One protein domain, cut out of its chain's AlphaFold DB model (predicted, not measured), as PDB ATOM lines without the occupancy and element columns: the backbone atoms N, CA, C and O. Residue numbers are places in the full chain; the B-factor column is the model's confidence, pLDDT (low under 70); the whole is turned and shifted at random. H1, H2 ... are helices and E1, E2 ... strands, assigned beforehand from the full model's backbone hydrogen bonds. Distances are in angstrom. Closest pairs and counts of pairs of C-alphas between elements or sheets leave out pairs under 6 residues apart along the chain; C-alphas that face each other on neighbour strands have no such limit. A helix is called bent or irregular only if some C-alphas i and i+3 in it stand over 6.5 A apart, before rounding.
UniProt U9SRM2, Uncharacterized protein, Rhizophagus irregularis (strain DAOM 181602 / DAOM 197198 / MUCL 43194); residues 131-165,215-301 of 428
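What this domain is: This is residues 131 to 165 and 215 to 301 of the 428 residues of an uncharacterized protein of Rhizophagus irregularis (strain DAOM 181602 / DAOM 197198 / MUCL 43194) (UniProt U9SRM2). A strongly twisted sheet of six strands runs through the domain, with helices over both of its faces: H3 and H4 cover one face, where the sheet curls round H4, and H2 packs across E3 on the other. H1, with the unnamed stretch 131 to 142 before it, lies toward one side of the body and packs on the sheet with its residues 146 to 150. The printed part has 122 residues, with four named helices and six named strands in the order H1 E1 E2 H2 H3 H4 E3 E4 E5 E6, a mixed class. The sheet runs E1 E2 E3 E4 E5 E6 and is mixed, with E2 and E3 parallel and the other neighbours antiparallel. The whole is compact and rounded, with a radius of gyration of the C-alphas of 13.3 A and spans of 35 by 31 by 29 A.

Where its parts are: In the sheet, E1 holds residues 156 to 162, 17.6 A long, E2 216 to 221, 17.0 A, E3 265 to 272, 20.0 A, E4 275 to 280, 16.2 A, E5 285 to 289, 13.4 A, and E6 294 to 298, 12.4 A. H1 is residues 143 to 152, 14.1 A, H2 224 to 233, 14.2 A, H3 245 to 251, 9.7 A, and H4 254 to 260, 10.0 A. C-alpha 143 is at (90.258, 43.633, -31.238), C-alpha 265 at (87.487, 45.159, -20.567) and C-alpha 298 at (81.231, 29.375, -17.403).

How they stand to each other: E3 bends by 60 degrees at residue 269. E3 E4 E5 E6 form a meander, each strand the antiparallel neighbour of the one before, with N 267 and O 279 at 2.7 A, N 286 and O 278 at 2.8 A, and N 296 and O 287 at 2.8 A. E2 and E3 are parallel, with N 268 and O 219 at 2.8 A; with H2 H3 H4 between them they make a strand-helix-strand unit, two parallel neighbours joined through helices. E1 is the antiparallel neighbour of E2, with N 157 and O 220 at 2.8 A. The sheet and its helices form three layers, with H1 and H2 on one face and H3 and H4 on the other. H2 lies over E3 at a height over the sheet of 7.3 A and runs across the strands, at 89 degrees to E3 on the local plane; the closest C-alphas are those of Arg 227 and Ile 269, 5.4 A. The closest C-alphas of H3 and E1 are those of Lys 246 and Ile 159, 5.4 A. H4 comes closest to E2 with the C-alphas of Ala 259 and Met 216, 6.6 A. H3 and H4 are close but not clearly touching, their closest C-alphas those of Phe 249 and Met 255, 6.7 A, and about perpendicular at 83 degrees. H1 comes closest to E1 with the C-alphas of Gln 150 and Leu 156, 6.4 A, and is apart from H2, H3 and H4. In H1, H2, H3 and H4 every O i to N i+4 pair is within hydrogen-bond range.

The domain as a whole: The C-alphas farthest apart are those of Glu 131 and Cys 292, 38.0 A. Residues 166 to 214 are not printed, and C-alphas 165 and 215 are 7.8 A apart across this cut. The link H2 to H3 is long, with 11 residues. The mean pLDDT of the printed part is 82.0; residues 131 to 139, 162 to 165, 240 to 241, 251 and 299 to 301 are under 70.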
ATOM      1  N   GLU A 131      79.683  57.742 -33.442       40.59
ATOM      2  CA  GLU A 131      81.054  57.977 -32.957       40.59
ATOM      3  C   GLU A 131      81.460  57.131 -31.730       40.59
ATOM      4  O   GLU A 131      82.650  56.867 -31.546       40.59
ATOM      5  N   CYS A 132      80.512  56.626 -30.920       42.81
ATOM      6  CA  CYS A 132      80.840  55.793 -29.744       42.81
ATOM      7  C   CYS A 132      81.440  54.428 -30.109       42.81
ATOM      8  O   CYS A 132      82.193  53.858 -29.323       42.81
ATOM      9  N   ALA A 133      81.121  53.890 -31.288       44.06
ATOM     10  CA  ALA A 133      81.632  52.585 -31.706       44.06
ATOM     11  C   ALA A 133      83.098  52.640 -32.163       44.06
ATOM     12  O   ALA A 133      83.812  51.644 -32.086       44.06
ATOM     13  N   THR A 134      83.565  53.808 -32.614       40.84
ATOM     14  CA  THR A 134      84.885  53.951 -33.241       40.84
ATOM     15  C   THR A 134      86.001  54.171 -32.216       40.84
ATOM     16  O   THR A 134      87.131  53.755 -32.452       40.84
ATOM     17  N   MET A 135      85.701  54.758 -31.048       42.53
ATOM     18  CA  MET A 135      86.695  54.957 -29.976       42.53
ATOM     19  C   MET A 135      86.910  53.723 -29.078       42.53
ATOM     20  O   MET A 135      87.839  53.711 -28.271       42.53
ATOM     21  N   GLY A 136      86.057  52.696 -29.190       46.34
ATOM     22  CA  GLY A 136      86.109  51.489 -28.355       46.34
ATOM     23  C   GLY A 136      87.215  50.501 -28.734       46.34
ATOM     24  O   GLY A 136      87.786  49.838 -27.872       46.34
ATOM     25  N   LEU A 137      87.557  50.449 -30.026       50.75
ATOM     26  CA  LEU A 137      88.390  49.392 -30.609       50.75
ATOM     27  C   LEU A 137      89.888  49.706 -30.642       50.75
ATOM     28  O   LEU A 137      90.691  48.800 -30.840       50.75
ATOM     29  N   THR A 138      90.284  50.970 -30.495       52.34
ATOM     30  CA  THR A 138      91.648  51.422 -30.815       52.34
ATOM     31  C   THR A 138      92.725  50.963 -29.833       52.34
ATOM     32  O   THR A 138      93.902  51.136 -30.135       52.34
ATOM     33  N   TYR A 139      92.356  50.356 -28.699       65.50
ATOM     34  CA  TYR A 139      93.310  50.038 -27.629       65.50
ATOM     35  C   TYR A 139      93.180  48.636 -27.016       65.50
ATOM     36  O   TYR A 139      94.029  48.265 -26.212       65.50
ATOM     37  N   CYS A 140      92.165  47.841 -27.379       79.06
ATOM     38  CA  CYS A 140      92.056  46.470 -26.877       79.06
ATOM     39  C   CYS A 140      92.924  45.530 -27.736       79.06
ATOM     40  O   CYS A 140      92.685  45.446 -28.945       79.06
ATOM     41  N   PRO A 141      93.891  44.785 -27.157       78.38
ATOM     42  CA  PRO A 141      94.679  43.809 -27.912       78.38
ATOM     43  C   PRO A 141      93.805  42.711 -28.531       78.38
ATOM     44  O   PRO A 141      94.125  42.213 -29.603       78.38
ATOM     45  N   ASN A 142      92.646  42.408 -27.937       84.88
ATOM     46  CA  ASN A 142      91.696  41.414 -28.441       84.88
ATOM     47  C   ASN A 142      90.696  42.001 -29.454       84.88
ATOM     48  O   ASN A 142      89.535  41.595 -29.527       84.88
ATOM     49  N   SER A 143      91.126  42.992 -30.243       83.19
ATOM     50  CA  SER A 143      90.258  43.633 -31.238       83.19
ATOM     51  C   SER A 143      89.744  42.654 -32.305       83.19
ATOM     52  O   SER A 143      88.657  42.877 -32.835       83.19
ATOM     53  N   GLY A 144      90.479  41.573 -32.601       86.25
ATOM     54  CA  GLY A 144      90.047  40.482 -33.487       86.25
ATOM     55  C   GLY A 144      88.814  39.755 -32.946       86.25
ATOM     56  O   GLY A 144      87.757  39.771 -33.584       86.25
ATOM     57  N   THR A 145      88.892  39.266 -31.704       86.31
ATOM     58  CA  THR A 145      87.764  38.674 -30.962       86.31
ATOM     59  C   THR A 145      86.546  39.591 -30.950       86.31
ATOM     60  O   THR A 145      85.435  39.165 -31.268       86.31
ATOM     61  N   ILE A 146      86.747  40.877 -30.655       88.00
ATOM     62  CA  ILE A 146      85.658  41.858 -30.603       88.00
ATOM     63  C   ILE A 146      85.024  42.069 -31.984       88.00
ATOM     64  O   ILE A 146      83.798  42.103 -32.094       88.00
ATOM     65  N   LYS A 147      85.822  42.183 -33.052       89.62
ATOM     66  CA  LYS A 147      85.306  42.310 -34.427       89.62
ATOM     67  C   LYS A 147      84.499  41.080 -34.835       89.62
ATOM     68  O   LYS A 147      83.426  41.227 -35.417       89.62
ATOM     69  N   SER A 148      84.982  39.884 -34.506       89.62
ATOM     70  CA  SER A 148      84.270  38.633 -34.777       89.62
ATOM     71  C   SER A 148      82.947  38.556 -33.998       89.62
ATOM     72  O   SER A 148      81.902  38.211 -34.562       89.62
ATOM     73  N   LEU A 149      82.941  38.998 -32.736       88.81
ATOM     74  CA  LEU A 149      81.726  39.114 -31.929       88.81
ATOM     75  C   LEU A 149      80.723  40.092 -32.556       88.81
ATOM     76  O   LEU A 149      79.533  39.783 -32.664       88.81
ATOM     77  N   GLN A 150      81.209  41.247 -33.021       90.50
ATOM     78  CA  GLN A 150      80.385  42.255 -33.681       90.50
ATOM     79  C   GLN A 150      79.782  41.758 -34.998       90.50
ATOM     80  O   GLN A 150      78.626  42.061 -35.294       90.50
ATOM     81  N   ALA A 151      80.543  40.979 -35.770       90.44
ATOM     82  CA  ALA A 151      80.076  40.364 -37.007       90.44
ATOM     83  C   ALA A 151      79.021  39.271 -36.757       90.44
ATOM     84  O   ALA A 151      78.076  39.142 -37.533       90.44
ATOM     85  N   SER A 152      79.173  38.506 -35.674       89.81
ATOM     86  CA  SER A 152      78.320  37.350 -35.374       89.81
ATOM     87  C   SER A 152      77.005  37.731 -34.692       89.81
ATOM     88  O   SER A 152      75.951  37.196 -35.034       89.81
ATOM     89  N   PHE A 153      77.054  38.650 -33.725       88.25
ATOM     90  CA  PHE A 153      75.908  38.941 -32.862       88.25
ATOM     91  C   PHE A 153      75.335  40.338 -33.062       88.25
ATOM     92  O   PHE A 153      74.118  40.481 -33.024       88.25
ATOM     93  N   GLY A 154      76.171  41.346 -33.310       91.44
ATOM     94  CA  GLY A 154      75.717  42.714 -33.550       91.44
ATOM     95  C   GLY A 154      76.698  43.776 -33.061       91.44
ATOM     96  O   GLY A 154      77.667  43.496 -32.363       91.44
ATOM     97  N   LYS A 155      76.432  45.036 -33.412       93.25
ATOM     98  CA  LYS A 155      77.299  46.172 -33.062       93.25
ATOM     99  C   LYS A 155      77.361  46.366 -31.542       93.25
ATOM    100  O   LYS A 155      76.320  46.419 -30.882       93.25
ATOM    101  N   LEU A 156      78.573  46.539 -31.013       91.50
ATOM    102  CA  LEU A 156      78.792  46.934 -29.620       91.50
ATOM    103  C   LEU A 156      78.820  48.459 -29.481       91.50
ATOM    104  O   LEU A 156      79.220  49.173 -30.403       91.50
ATOM    105  N   CYS A 157      78.430  48.946 -28.310       89.62
ATOM    106  CA  CYS A 157      78.629  50.315 -27.865       89.62
ATOM    107  C   CYS A 157      79.263  50.340 -26.476       89.62
ATOM    108  O   CYS A 157      79.000  49.487 -25.626       89.62
ATOM    109  N   ARG A 158      80.095  51.355 -26.244       90.06
ATOM    110  CA  ARG A 158      80.649  51.645 -24.927       90.06
ATOM    111  C   ARG A 158      79.586  52.316 -24.063       90.06
ATOM    112  O   ARG A 158      79.003  53.315 -24.477       90.06
ATOM    113  N   ILE A 159      79.362  51.764 -22.875       87.69
ATOM    114  CA  ILE A 159      78.409  52.288 -21.885       87.69
ATOM    115  C   ILE A 159      79.100  52.872 -20.657       87.69
ATOM    116  O   ILE A 159      78.474  53.620 -19.914       87.69
ATOM    117  N   GLY A 160      80.387  52.579 -20.466       81.44
ATOM    118  CA  GLY A 160      81.127  53.060 -19.315       81.44
ATOM    119  C   GLY A 160      82.634  52.918 -19.454       81.44
ATOM    120  O   GLY A 160      83.144  52.088 -20.211       81.44
ATOM    121  N   ASN A 161      83.343  53.756 -18.706       79.31
ATOM    122  CA  ASN A 161      84.767  53.629 -18.440       79.31
ATOM    123  C   ASN A 161      84.996  54.001 -16.973       79.31
ATOM    124  O   ASN A 161      84.710  55.133 -16.582       79.31
ATOM    125  N   MET A 162      85.482  53.063 -16.171       67.06
ATOM    126  CA  MET A 162      85.907  53.325 -14.792       67.06
ATOM    127  C   MET A 162      87.405  53.603 -14.795       67.06
ATOM    128  O   MET A 162      88.094  52.901 -15.509       67.06
ATOM    129  N   GLY A 163      87.900  54.594 -14.042       59.56
ATOM    130  CA  GLY A 163      89.329  54.959 -13.959       59.56
ATOM    131  C   GLY A 163      89.744  56.178 -14.808       59.56
ATOM    132  O   GLY A 163      89.000  56.629 -15.683       59.56
ATOM    133  N   SER A 164      90.933  56.743 -14.544       45.75
ATOM    134  CA  SER A 164      91.452  57.941 -15.237       45.75
ATOM    135  C   SER A 164      92.451  57.607 -16.361       45.75
ATOM    136  O   SER A 164      93.266  56.709 -16.214       45.75
ATOM    137  N   VAL A 165      92.337  58.348 -17.475       44.09
ATOM    138  CA  VAL A 165      93.107  58.358 -18.744       44.09
ATOM    139  C   VAL A 165      94.320  57.415 -18.840       44.09
ATOM    140  O   VAL A 165      95.361  57.633 -18.225       44.09
ATOM    141  N   LEU A 215      91.711  51.014 -15.161       75.19
ATOM    142  CA  LEU A 215      90.719  51.372 -16.150       75.19
ATOM    143  C   LEU A 215      89.915  50.134 -16.555       75.19
ATOM    144  O   LEU A 215      90.482  49.222 -17.159       75.19
ATOM    145  N   MET A 216      88.609  50.117 -16.276       86.44
ATOM    146  CA  MET A 216      87.699  49.098 -16.806       86.44
ATOM    147  C   MET A 216      86.790  49.692 -17.880       86.44
ATOM    148  O   MET A 216      85.927  50.532 -17.608       86.44
ATOM    149  N   VAL A 217      86.965  49.211 -19.108       88.38
ATOM    150  CA  VAL A 217      86.083  49.472 -20.244       88.38
ATOM    151  C   VAL A 217      84.862  48.562 -20.156       88.38
ATOM    152  O   VAL A 217      84.996  47.341 -20.063       88.38
ATOM    153  N   VAL A 218      83.671  49.154 -20.247       90.06
ATOM    154  CA  VAL A 218      82.400  48.422 -20.232       90.06
ATOM    155  C   VAL A 218      81.644  48.679 -21.530       90.06
ATOM    156  O   VAL A 218      81.285  49.815 -21.860       90.06
ATOM    157  N   GLU A 219      81.389  47.607 -22.271       92.44
ATOM    158  CA  GLU A 219      80.629  47.618 -23.520       92.44
ATOM    159  C   GLU A 219      79.372  46.749 -23.418       92.44
ATOM    160  O   GLU A 219      79.225  45.931 -22.515       92.44
ATOM    161  N   THR A 220      78.440  46.926 -24.347       93.69
ATOM    162  CA  THR A 220      77.261  46.067 -24.523       93.69
ATOM    163  C   THR A 220      76.801  46.100 -25.982       93.69
ATOM    164  O   THR A 220      77.326  46.892 -26.763       93.69
ATOM    165  N   PHE A 221      75.827  45.278 -26.390       91.81
ATOM    166  CA  PHE A 221      75.265  45.398 -27.743       91.81
ATOM    167  C   PHE A 221      74.249  46.527 -27.822       91.81
ATOM    168  O   PHE A 221      73.367  46.650 -26.974       91.81
ATOM    169  N   VAL A 222      74.323  47.279 -28.919       91.06
ATOM    170  CA  VAL A 222      73.419  48.397 -29.220       91.06
ATOM    171  C   VAL A 222      71.960  47.943 -29.250       91.06
ATOM    172  O   VAL A 222      71.064  48.672 -28.834       91.06
ATOM    173  N   ARG A 223      71.702  46.741 -29.778       90.12
ATOM    174  CA  ARG A 223      70.349  46.203 -29.917       90.12
ATOM    175  C   ARG A 223      70.061  45.201 -28.812       90.12
ATOM    176  O   ARG A 223      70.755  44.198 -28.665       90.12
ATOM    177  N   GLU A 224      68.947  45.403 -28.119       89.38
ATOM    178  CA  GLU A 224      68.471  44.475 -27.093       89.38
ATOM    179  C   GLU A 224      68.250  43.053 -27.639       89.38
ATOM    180  O   GLU A 224      68.553  42.071 -26.963       89.38
ATOM    181  N   GLN A 225      67.775  42.913 -28.885       88.50
ATOM    182  CA  GLN A 225      67.563  41.590 -29.483       88.50
ATOM    183  C   GLN A 225      68.870  40.805 -29.662       88.50
ATOM    184  O   GLN A 225      68.850  39.579 -29.584       88.50
ATOM    185  N   ASP A 226      69.994  41.489 -29.880       91.56
ATOM    186  CA  ASP A 226      71.297  40.846 -30.067       91.56
ATOM    187  C   ASP A 226      71.838  40.340 -28.723       91.56
ATOM    188  O   ASP A 226      72.271  39.191 -28.632       91.56
ATOM    189  N   ARG A 227      71.660  41.124 -27.648       89.94
ATOM    190  CA  ARG A 227      71.912  40.680 -26.264       89.94
ATOM    191  C   ARG A 227      71.080  39.464 -25.886       89.94
ATOM    192  O   ARG A 227      71.628  38.485 -25.395       89.94
ATOM    193  N   ARG A 228      69.765  39.507 -26.126       89.94
ATOM    194  CA  ARG A 228      68.859  38.391 -25.808       89.94
ATOM    195  C   ARG A 228      69.244  37.131 -26.577       89.94
ATOM    196  O   ARG A 228      69.311  36.057 -25.996       89.94
ATOM    197  N   ARG A 229      69.555  37.256 -27.871       90.94
ATOM    198  CA  ARG A 229      70.017  36.130 -28.695       90.94
ATOM    199  C   ARG A 229      71.329  35.542 -28.180       90.94
ATOM    200  O   ARG A 229      71.467  34.323 -28.131       90.94
ATOM    201  N   MET A 230      72.271  36.394 -27.780       89.31
ATOM    202  CA  MET A 230      73.527  35.964 -27.174       89.31
ATOM    203  C   MET A 230      73.295  35.237 -25.849       89.31
ATOM    204  O   MET A 230      73.775  34.121 -25.683       89.31
ATOM    205  N   ALA A 231      72.516  35.824 -24.938       90.25
ATOM    206  CA  ALA A 231      72.168  35.204 -23.664       90.25
ATOM    207  C   ALA A 231      71.561  33.807 -23.869       90.25
ATOM    208  O   ALA A 231      72.055  32.836 -23.299       90.25
ATOM    209  N   LEU A 232      70.583  33.693 -24.774       89.31
ATOM    210  CA  LEU A 232      69.932  32.427 -25.114       89.31
ATOM    211  C   LEU A 232      70.902  31.398 -25.704       89.31
ATOM    212  O   LEU A 232      70.789  30.217 -25.392       89.31
ATOM    213  N   THR A 233      71.869  31.834 -26.519       88.81
ATOM    214  CA  THR A 233      72.915  30.951 -27.075       88.81
ATOM    215  C   THR A 233      73.712  30.277 -25.960       88.81
ATOM    216  O   THR A 233      74.066  29.108 -26.066       88.81
ATOM    217  N   PHE A 234      73.924  30.990 -24.856       85.88
ATOM    218  CA  PHE A 234      74.581  30.471 -23.664       85.88
ATOM    219  C   PHE A 234      73.597  29.951 -22.607       85.88
ATOM    220  O   PHE A 234      73.975  29.737 -21.459       85.88
ATOM    221  N   GLY A 235      72.329  29.731 -22.959       87.62
ATOM    222  CA  GLY A 235      71.322  29.172 -22.056       87.62
ATOM    223  C   GLY A 235      70.926  30.088 -20.896       87.62
ATOM    224  O   GLY A 235      70.529  29.585 -19.849       87.62
ATOM    225  N   TYR A 236      71.062  31.403 -21.056       87.19
ATOM    226  CA  TYR A 236      70.502  32.395 -20.141       87.19
ATOM    227  C   TYR A 236      69.193  32.943 -20.700       87.19
ATOM    228  O   TYR A 236      69.134  33.381 -21.851       87.19
ATOM    229  N   ASP A 237      68.164  32.964 -19.858       84.94
ATOM    230  CA  ASP A 237      66.930  33.688 -20.129       84.94
ATOM    231  C   ASP A 237      67.004  35.044 -19.420       84.94
ATOM    232  O   ASP A 237      67.094  35.106 -18.194       84.94
ATOM    233  N   LEU A 238      67.057  36.133 -20.192       85.44
ATOM    234  CA  LEU A 238      67.071  37.480 -19.621       85.44
ATOM    235  C   LEU A 238      65.627  37.875 -19.279       85.44
ATOM    236  O   LEU A 238      64.786  37.856 -20.186       85.44
ATOM    237  N   PRO A 239      65.330  38.281 -18.030       78.50
ATOM    238  CA  PRO A 239      63.979  38.658 -17.629       78.50
ATOM    239  C   PRO A 239      63.356  39.695 -18.573       78.50
ATOM    240  O   PRO A 239      64.020  40.628 -19.035       78.50
ATOM    241  N   PHE A 240      62.055  39.578 -18.858       66.56
ATOM    242  CA  PHE A 240      61.345  40.617 -19.607       66.56
ATOM    243  C   PHE A 240      61.397  41.939 -18.834       66.56
ATOM    244  O   PHE A 240      60.929  42.022 -17.703       66.56
ATOM    245  N   GLY A 241      61.970  42.975 -19.452       64.81
ATOM    246  CA  GLY A 241      62.219  44.246 -18.771       64.81
ATOM    247  C   GLY A 241      63.500  44.262 -17.932       64.81
ATOM    248  O   GLY A 241      63.648  45.176 -17.123       64.81
ATOM    249  N   SER A 242      64.417  43.299 -18.136       70.75
ATOM    250  CA  SER A 242      65.782  43.336 -17.589       70.75
ATOM    251  C   SER A 242      66.364  44.728 -17.772       70.75
ATOM    252  O   SER A 242      66.188  45.326 -18.845       70.75
ATOM    253  N   ARG A 243      67.065  45.234 -16.760       76.19
ATOM    254  CA  ARG A 243      67.587  46.590 -16.819       76.19
ATOM    255  C   ARG A 243      68.491  46.747 -18.034       76.19
ATOM    256  O   ARG A 243      69.300  45.879 -18.369       76.19
ATOM    257  N   ASP A 244      68.325  47.871 -18.720       83.06
ATOM    258  CA  ASP A 244      69.243  48.243 -19.783       83.06
ATOM    259  C   ASP A 244      70.682  48.278 -19.221       83.06
ATOM    260  O   ASP A 244      70.876  48.848 -18.148       83.06
ATOM    261  N   PRO A 245      71.690  47.690 -19.887       82.69
ATOM    262  CA  PRO A 245      73.054  47.607 -19.389       82.69
ATOM    263  C   PRO A 245      73.660  48.960 -19.063       82.69
ATOM    264  O   PRO A 245      74.450  49.040 -18.131       82.69
ATOM    265  N   LYS A 246      73.267  50.033 -19.763       82.69
ATOM    266  CA  LYS A 246      73.697  51.388 -19.409       82.69
ATOM    267  C   LYS A 246      73.128  51.790 -18.050       82.69
ATOM    268  O   LYS A 246      73.864  52.232 -17.179       82.69
ATOM    269  N   ARG A 247      71.837  51.531 -17.815       81.00
ATOM    270  CA  ARG A 247      71.217  51.720 -16.493       81.00
ATOM    271  C   ARG A 247      71.780  50.775 -15.432       81.00
ATOM    272  O   ARG A 247      71.828  51.158 -14.272       81.00
ATOM    273  N   LEU A 248      72.171  49.554 -15.794       81.81
ATOM    274  CA  LEU A 248      72.838  48.613 -14.892       81.81
ATOM    275  C   LEU A 248      74.195  49.168 -14.459       81.81
ATOM    276  O   LEU A 248      74.455  49.260 -13.264       81.81
ATOM    277  N   PHE A 249      74.998  49.621 -15.420       80.31
ATOM    278  CA  PHE A 249      76.283  50.275 -15.190       80.31
ATOM    279  C   PHE A 249      76.150  51.513 -14.289       80.31
ATOM    280  O   PHE A 249      76.944  51.690 -13.377       80.31
ATOM    281  N   GLU A 250      75.137  52.352 -14.511       77.88
ATOM    282  CA  GLU A 250      74.949  53.599 -13.753       77.88
ATOM    283  C   GLU A 250      74.421  53.393 -12.323       77.88
ATOM    284  O   GLU A 250      74.604  54.262 -11.472       77.88
ATOM    285  N   LEU A 251      73.701  52.298 -12.060       66.44
ATOM    286  CA  LEU A 251      72.857  52.168 -10.863       66.44
ATOM    287  C   LEU A 251      73.175  50.937 -10.004       66.44
ATOM    288  O   LEU A 251      72.436  50.679  -9.052       66.44
ATOM    289  N   THR A 252      74.213  50.167 -10.335       77.88
ATOM    290  CA  THR A 252      74.675  49.019  -9.535       77.88
ATOM    291  C   THR A 252      76.173  49.109  -9.277       77.88
ATOM    292  O   THR A 252      76.918  49.656 -10.085       77.88
ATOM    293  N   ASP A 253      76.622  48.540  -8.160       83.50
ATOM    294  CA  ASP A 253      78.040  48.425  -7.797       83.50
ATOM    295  C   ASP A 253      78.713  47.194  -8.435       83.50
ATOM    296  O   ASP A 253      79.887  46.928  -8.187       83.50
ATOM    297  N   TYR A 254      78.013  46.458  -9.311       87.00
ATOM    298  CA  TYR A 254      78.532  45.246  -9.960       87.00
ATOM    299  C   TYR A 254      79.856  45.485 -10.681       87.00
ATOM    300  O   TYR A 254      80.745  44.639 -10.663       87.00
ATOM    301  N   MET A 255      79.992  46.652 -11.303       86.31
ATOM    302  CA  MET A 255      81.183  47.013 -12.062       86.31
ATOM    303  C   MET A 255      82.379  47.267 -11.141       86.31
ATOM    304  O   MET A 255      83.485  46.846 -11.464       86.31
ATOM    305  N   GLU A 256      82.155  47.878  -9.972       85.00
ATOM    306  CA  GLU A 256      83.186  48.031  -8.937       85.00
ATOM    307  C   GLU A 256      83.647  46.660  -8.444       85.00
ATOM    308  O   GLU A 256      84.843  46.375  -8.458       85.00
ATOM    309  N   ARG A 257      82.703  45.765  -8.129       86.56
ATOM    310  CA  ARG A 257      83.008  44.392  -7.694       86.56
ATOM    311  C   ARG A 257      83.761  43.594  -8.741       86.56
ATOM    312  O   ARG A 257      84.706  42.892  -8.413       86.56
ATOM    313  N   ILE A 258      83.383  43.698 -10.008       87.44
ATOM    314  CA  ILE A 258      84.061  42.967 -11.086       87.44
ATOM    315  C   ILE A 258      85.444  43.536 -11.366       87.44
ATOM    316  O   ILE A 258      86.374  42.767 -11.610       87.44
ATOM    317  N   ALA A 259      85.616  44.854 -11.275       86.31
ATOM    318  CA  ALA A 259      86.929  45.470 -11.388       86.31
ATOM    319  C   ALA A 259      87.895  44.960 -10.298       86.31
ATOM    320  O   ALA A 259      89.081  44.795 -10.580       86.31
ATOM    321  N   GLU A 260      87.410  44.612  -9.095       86.69
ATOM    322  CA  GLU A 260      88.227  44.001  -8.027       86.69
ATOM    323  C   GLU A 260      88.825  42.635  -8.432       86.69
ATOM    324  O   GLU A 260      89.914  42.287  -7.975       86.69
ATOM    325  N   PHE A 261      88.186  41.890  -9.346       84.12
ATOM    326  CA  PHE A 261      88.753  40.655  -9.921       84.12
ATOM    327  C   PHE A 261      89.828  40.926 -10.990       84.12
ATOM    328  O   PHE A 261      90.470  39.992 -11.473       84.12
ATOM    329  N   GLY A 262      90.048  42.192 -11.352       85.94
ATOM    330  CA  GLY A 262      91.088  42.620 -12.282       85.94
ATOM    331  C   GLY A 262      90.670  42.604 -13.750       85.94
ATOM    332  O   GLY A 262      91.544  42.495 -14.609       85.94
ATOM    333  N   PHE A 263      89.371  42.680 -14.056       87.81
ATOM    334  CA  PHE A 263      88.906  42.850 -15.433       87.81
ATOM    335  C   PHE A 263      89.088  44.297 -15.899       87.81
ATOM    336  O   PHE A 263      88.586  45.224 -15.274       87.81
ATOM    337  N   ASN A 264      89.725  44.474 -17.061       86.94
ATOM    338  CA  ASN A 264      89.942  45.802 -17.654       86.94
ATOM    339  C   ASN A 264      89.045  46.062 -18.878       86.94
ATOM    340  O   ASN A 264      88.922  47.194 -19.335       86.94
ATOM    341  N   HIS A 265      88.425  45.024 -19.449       89.75
ATOM    342  CA  HIS A 265      87.487  45.159 -20.567       89.75
ATOM    343  C   HIS A 265      86.461  44.035 -20.530       89.75
ATOM    344  O   HIS A 265      86.799  42.866 -20.745       89.75
ATOM    345  N   ILE A 266      85.210  44.413 -20.275       91.94
ATOM    346  CA  ILE A 266      84.059  43.515 -20.248       91.94
ATOM    347  C   ILE A 266      82.978  43.950 -21.240       91.94
ATOM    348  O   ILE A 266      82.842  45.127 -21.585       91.94
ATOM    349  N   ILE A 267      82.182  42.979 -21.666       93.50
ATOM    350  CA  ILE A 267      81.027  43.125 -22.542       93.50
ATOM    351  C   ILE A 267      79.816  42.574 -21.785       93.50
ATOM    352  O   ILE A 267      79.668  41.367 -21.603       93.50
ATOM    353  N   VAL A 268      78.945  43.461 -21.317       94.00
ATOM    354  CA  VAL A 268      77.760  43.120 -20.526       94.00
ATOM    355  C   VAL A 268      76.676  42.562 -21.440       94.00
ATOM    356  O   VAL A 268      76.230  43.235 -22.375       94.00
ATOM    357  N   ILE A 269      76.209  41.348 -21.141       92.94
ATOM    358  CA  ILE A 269      75.102  40.704 -21.857       92.94
ATOM    359  C   ILE A 269      73.776  41.121 -21.225       92.94
ATOM    360  O   ILE A 269      72.850  41.531 -21.928       92.94
ATOM    361  N   GLY A 270      73.678  41.077 -19.899       90.56
ATOM    362  CA  GLY A 270      72.482  41.522 -19.201       90.56
ATOM    363  C   GLY A 270      72.441  41.119 -17.738       90.56
ATOM    364  O   GLY A 270      73.225  40.296 -17.275       90.56
ATOM    365  N   GLU A 271      71.494  41.726 -17.040       90.19
ATOM    366  CA  GLU A 271      71.106  41.359 -15.684       90.19
ATOM    367  C   GLU A 271      70.317  40.045 -15.699       90.19
ATOM    368  O   GLU A 271      69.498  39.809 -16.593       90.19
ATOM    369  N   VAL A 272      70.575  39.205 -14.705       88.56
ATOM    370  CA  VAL A 272      69.826  37.978 -14.420       88.56
ATOM    371  C   VAL A 272      69.337  38.032 -12.977       88.56
ATOM    372  O   VAL A 272      69.736  38.911 -12.211       88.56
ATOM    373  N   ASP A 273      68.474  37.100 -12.587       83.94
ATOM    374  CA  ASP A 273      68.039  37.018 -11.197       83.94
ATOM    375  C   ASP A 273      69.258  36.863 -10.277       83.94
ATOM    376  O   ASP A 273      70.054  35.937 -10.429       83.94
ATOM    377  N   TYR A 274      69.389  37.785  -9.320       84.56
ATOM    378  CA  TYR A 274      70.490  37.828  -8.353       84.56
ATOM    379  C   TYR A 274      71.884  38.029  -8.964       84.56
ATOM    380  O   TYR A 274      72.869  37.570  -8.384       84.56
ATOM    381  N   GLY A 275      72.000  38.739 -10.089       90.19
ATOM    382  CA  GLY A 275      73.302  39.183 -10.576       90.19
ATOM    383  C   GLY A 275      73.335  39.558 -12.050       90.19
ATOM    384  O   GLY A 275      72.408  40.170 -12.581       90.19
ATOM    385  N   MET A 276      74.433  39.233 -12.735       92.06
ATOM    386  CA  MET A 276      74.558  39.546 -14.159       92.06
ATOM    387  C   MET A 276      75.479  38.605 -14.927       92.06
ATOM    388  O   MET A 276      76.339  37.926 -14.372       92.06
ATOM    389  N   VAL A 277      75.313  38.614 -16.245       92.62
ATOM    390  CA  VAL A 277      76.109  37.833 -17.189       92.62
ATOM    391  C   VAL A 277      76.890  38.781 -18.086       92.62
ATOM    392  O   VAL A 277      76.341  39.731 -18.657       92.62
ATOM    393  N   PHE A 278      78.180  38.508 -18.238       93.75
ATOM    394  CA  PHE A 278      79.075  39.297 -19.074       93.75
ATOM    395  C   PHE A 278      80.172  38.425 -19.682       93.75
ATOM    396  O   PHE A 278      80.426  37.306 -19.239       93.75
ATOM    397  N   MET A 279      80.826  38.951 -20.711       93.25
ATOM    398  CA  MET A 279      82.021  38.369 -21.309       93.25
ATOM    399  C   MET A 279      83.220  39.269 -21.045       93.25
ATOM    400  O   MET A 279      83.063  40.482 -20.929       93.25
ATOM    401  N   ASP A 280      84.421  38.711 -20.988       91.56
ATOM    402  CA  ASP A 280      85.621  39.526 -21.164       91.56
ATOM    403  C   ASP A 280      85.924  39.740 -22.657       91.56
ATOM    404  O   ASP A 280      85.339  39.114 -23.544       91.56
ATOM    405  N   CYS A 281      86.867  40.630 -22.957       89.94
ATOM    406  CA  CYS A 281      87.334  40.849 -24.329       89.94
ATOM    407  C   CYS A 281      88.026  39.629 -24.975       89.94
ATOM    408  O   CYS A 281      88.276  39.654 -26.177       89.94
ATOM    409  N   TYR A 282      88.315  38.564 -24.216       89.12
ATOM    410  CA  TYR A 282      88.825  37.289 -24.734       89.12
ATOM    411  C   TYR A 282      87.705  36.340 -25.177       89.12
ATOM    412  O   TYR A 282      87.983  35.259 -25.690       89.12
ATOM    413  N   GLY A 283      86.441  36.725 -24.989       88.62
ATOM    414  CA  GLY A 283      85.288  35.913 -25.357       88.62
ATOM    415  C   GLY A 283      84.900  34.872 -24.304       88.62
ATOM    416  O   GLY A 283      84.067  34.012 -24.584       88.62
ATOM    417  N   ARG A 284      85.472  34.929 -23.095       89.69
ATOM    418  CA  ARG A 284      85.110  34.025 -21.996       89.69
ATOM    419  C   ARG A 284      83.877  34.556 -21.283       89.69
ATOM    420  O   ARG A 284      83.773  35.754 -21.032       89.69
ATOM    421  N   LEU A 285      82.959  33.658 -20.952       91.38
ATOM    422  CA  LEU A 285      81.673  33.988 -20.350       91.38
ATOM    423  C   LEU A 285      81.713  33.832 -18.830       91.38
ATOM    424  O   LEU A 285      82.190  32.819 -18.313       91.38
ATOM    425  N   PHE A 286      81.155  34.809 -18.126       92.44
ATOM    426  CA  PHE A 286      81.114  34.847 -16.672       92.44
ATOM    427  C   PHE A 286      79.706  35.149 -16.161       92.44
ATOM    428  O   PHE A 286      78.951  35.917 -16.762       92.44
ATOM    429  N   HIS A 287      79.386  34.552 -15.018       91.75
ATOM    430  CA  HIS A 287      78.185  34.827 -14.245       91.75
ATOM    431  C   HIS A 287      78.581  35.405 -12.887       91.75
ATOM    432  O   HIS A 287      79.275  34.756 -12.106       91.75
ATOM    433  N   TRP A 288      78.158  36.637 -12.632       92.00
ATOM    434  CA  TRP A 288      78.277  37.293 -11.338       92.00
ATOM    435  C   TRP A 288      77.036  36.994 -10.510       92.00
ATOM    436  O   TRP A 288      75.930  37.282 -10.959       92.00
ATOM    437  N   GLU A 289      77.227  36.446  -9.315       89.81
ATOM    438  CA  GLU A 289      76.169  36.181  -8.345       89.81
ATOM    439  C   GLU A 289      76.266  37.178  -7.185       89.81
ATOM    440  O   GLU A 289      77.191  37.126  -6.373       89.81
ATOM    441  N   ASP A 290      75.286  38.071  -7.095       87.12
ATOM    442  CA  ASP A 290      75.241  39.191  -6.155       87.12
ATOM    443  C   ASP A 290      75.103  38.729  -4.697       87.12
ATOM    444  O   ASP A 290      75.795  39.216  -3.803       87.12
ATOM    445  N   ALA A 291      74.270  37.712  -4.452       84.19
ATOM    446  CA  ALA A 291      73.968  37.236  -3.101       84.19
ATOM    447  C   ALA A 291      75.206  36.724  -2.347       84.19
ATOM    448  O   ALA A 291      75.307  36.877  -1.127       84.19
ATOM    449  N   CYS A 292      76.141  36.107  -3.068       82.25
ATOM    450  CA  CYS A 292      77.368  35.560  -2.497       82.25
ATOM    451  C   CYS A 292      78.621  36.337  -2.906       82.25
ATOM    452  O   CYS A 292      79.698  36.036  -2.394       82.25
ATOM    453  N   GLN A 293      78.488  37.324  -3.797       85.38
ATOM    454  CA  GLN A 293      79.602  38.028  -4.428       85.38
ATOM    455  C   GLN A 293      80.614  37.064  -5.061       85.38
ATOM    456  O   GLN A 293      81.828  37.177  -4.875       85.38
ATOM    457  N   ILE A 294      80.092  36.067  -5.780       85.94
ATOM    458  CA  ILE A 294      80.893  35.025  -6.425       85.94
ATOM    459  C   ILE A 294      80.876  35.232  -7.933       85.94
ATOM    460  O   ILE A 294      79.831  35.445  -8.547       85.94
ATOM    461  N   LEU A 295      82.060  35.114  -8.532       89.44
ATOM    462  CA  LEU A 295      82.229  35.103  -9.972       89.44
ATOM    463  C   LEU A 295      82.436  33.676 -10.483       89.44
ATOM    464  O   LEU A 295      83.428  33.016 -10.165       89.44
ATOM    465  N   TRP A 296      81.517  33.232 -11.331       88.62
ATOM    466  CA  TRP A 296      81.516  31.903 -11.922       88.62
ATOM    467  C   TRP A 296      82.004  31.961 -13.376       88.62
ATOM    468  O   TRP A 296      81.291  32.490 -14.236       88.62
ATOM    469  N   PRO A 297      83.196  31.422 -13.692       88.94
ATOM    470  CA  PRO A 297      83.610  31.224 -15.074       88.94
ATOM    471  C   PRO A 297      82.751  30.113 -15.674       88.94
ATOM    472  O   PRO A 297      82.774  28.973 -15.206       88.94
ATOM    473  N   ARG A 298      81.996  30.415 -16.727       82.00
ATOM    474  CA  ARG A 298      81.231  29.375 -17.403       82.00
ATOM    475  C   ARG A 298      82.160  28.655 -18.364       82.00
ATOM    476  O   ARG A 298      82.635  29.234 -19.341       82.00
ATOM    477  N   LYS A 299      82.436  27.382 -18.081       62.38
ATOM    478  CA  LYS A 299      83.047  26.504 -19.076       62.38
ATOM    479  C   LYS A 299      82.043  26.385 -20.213       62.38
ATOM    480  O   LYS A 299      80.919  25.937 -20.014       62.38
ATOM    481  N   SER A 300      82.430  26.859 -21.385       54.56
ATOM    482  CA  SER A 300      81.759  26.435 -22.599       54.56
ATOM    483  C   SER A 300      82.102  24.954 -22.760       54.56
ATOM    484  O   SER A 300      83.286  24.627 -22.855       54.56
ATOM    485  N   ASP A 301      81.104  24.065 -22.690       47.53
ATOM    486  CA  ASP A 301      81.301  22.607 -22.822       47.53
ATOM    487  C   ASP A 301      82.026  22.258 -24.125       47.53
ATOM    488  O   ASP A 301      82.844  21.340 -24.184       47.53
TER     489      ASP A 301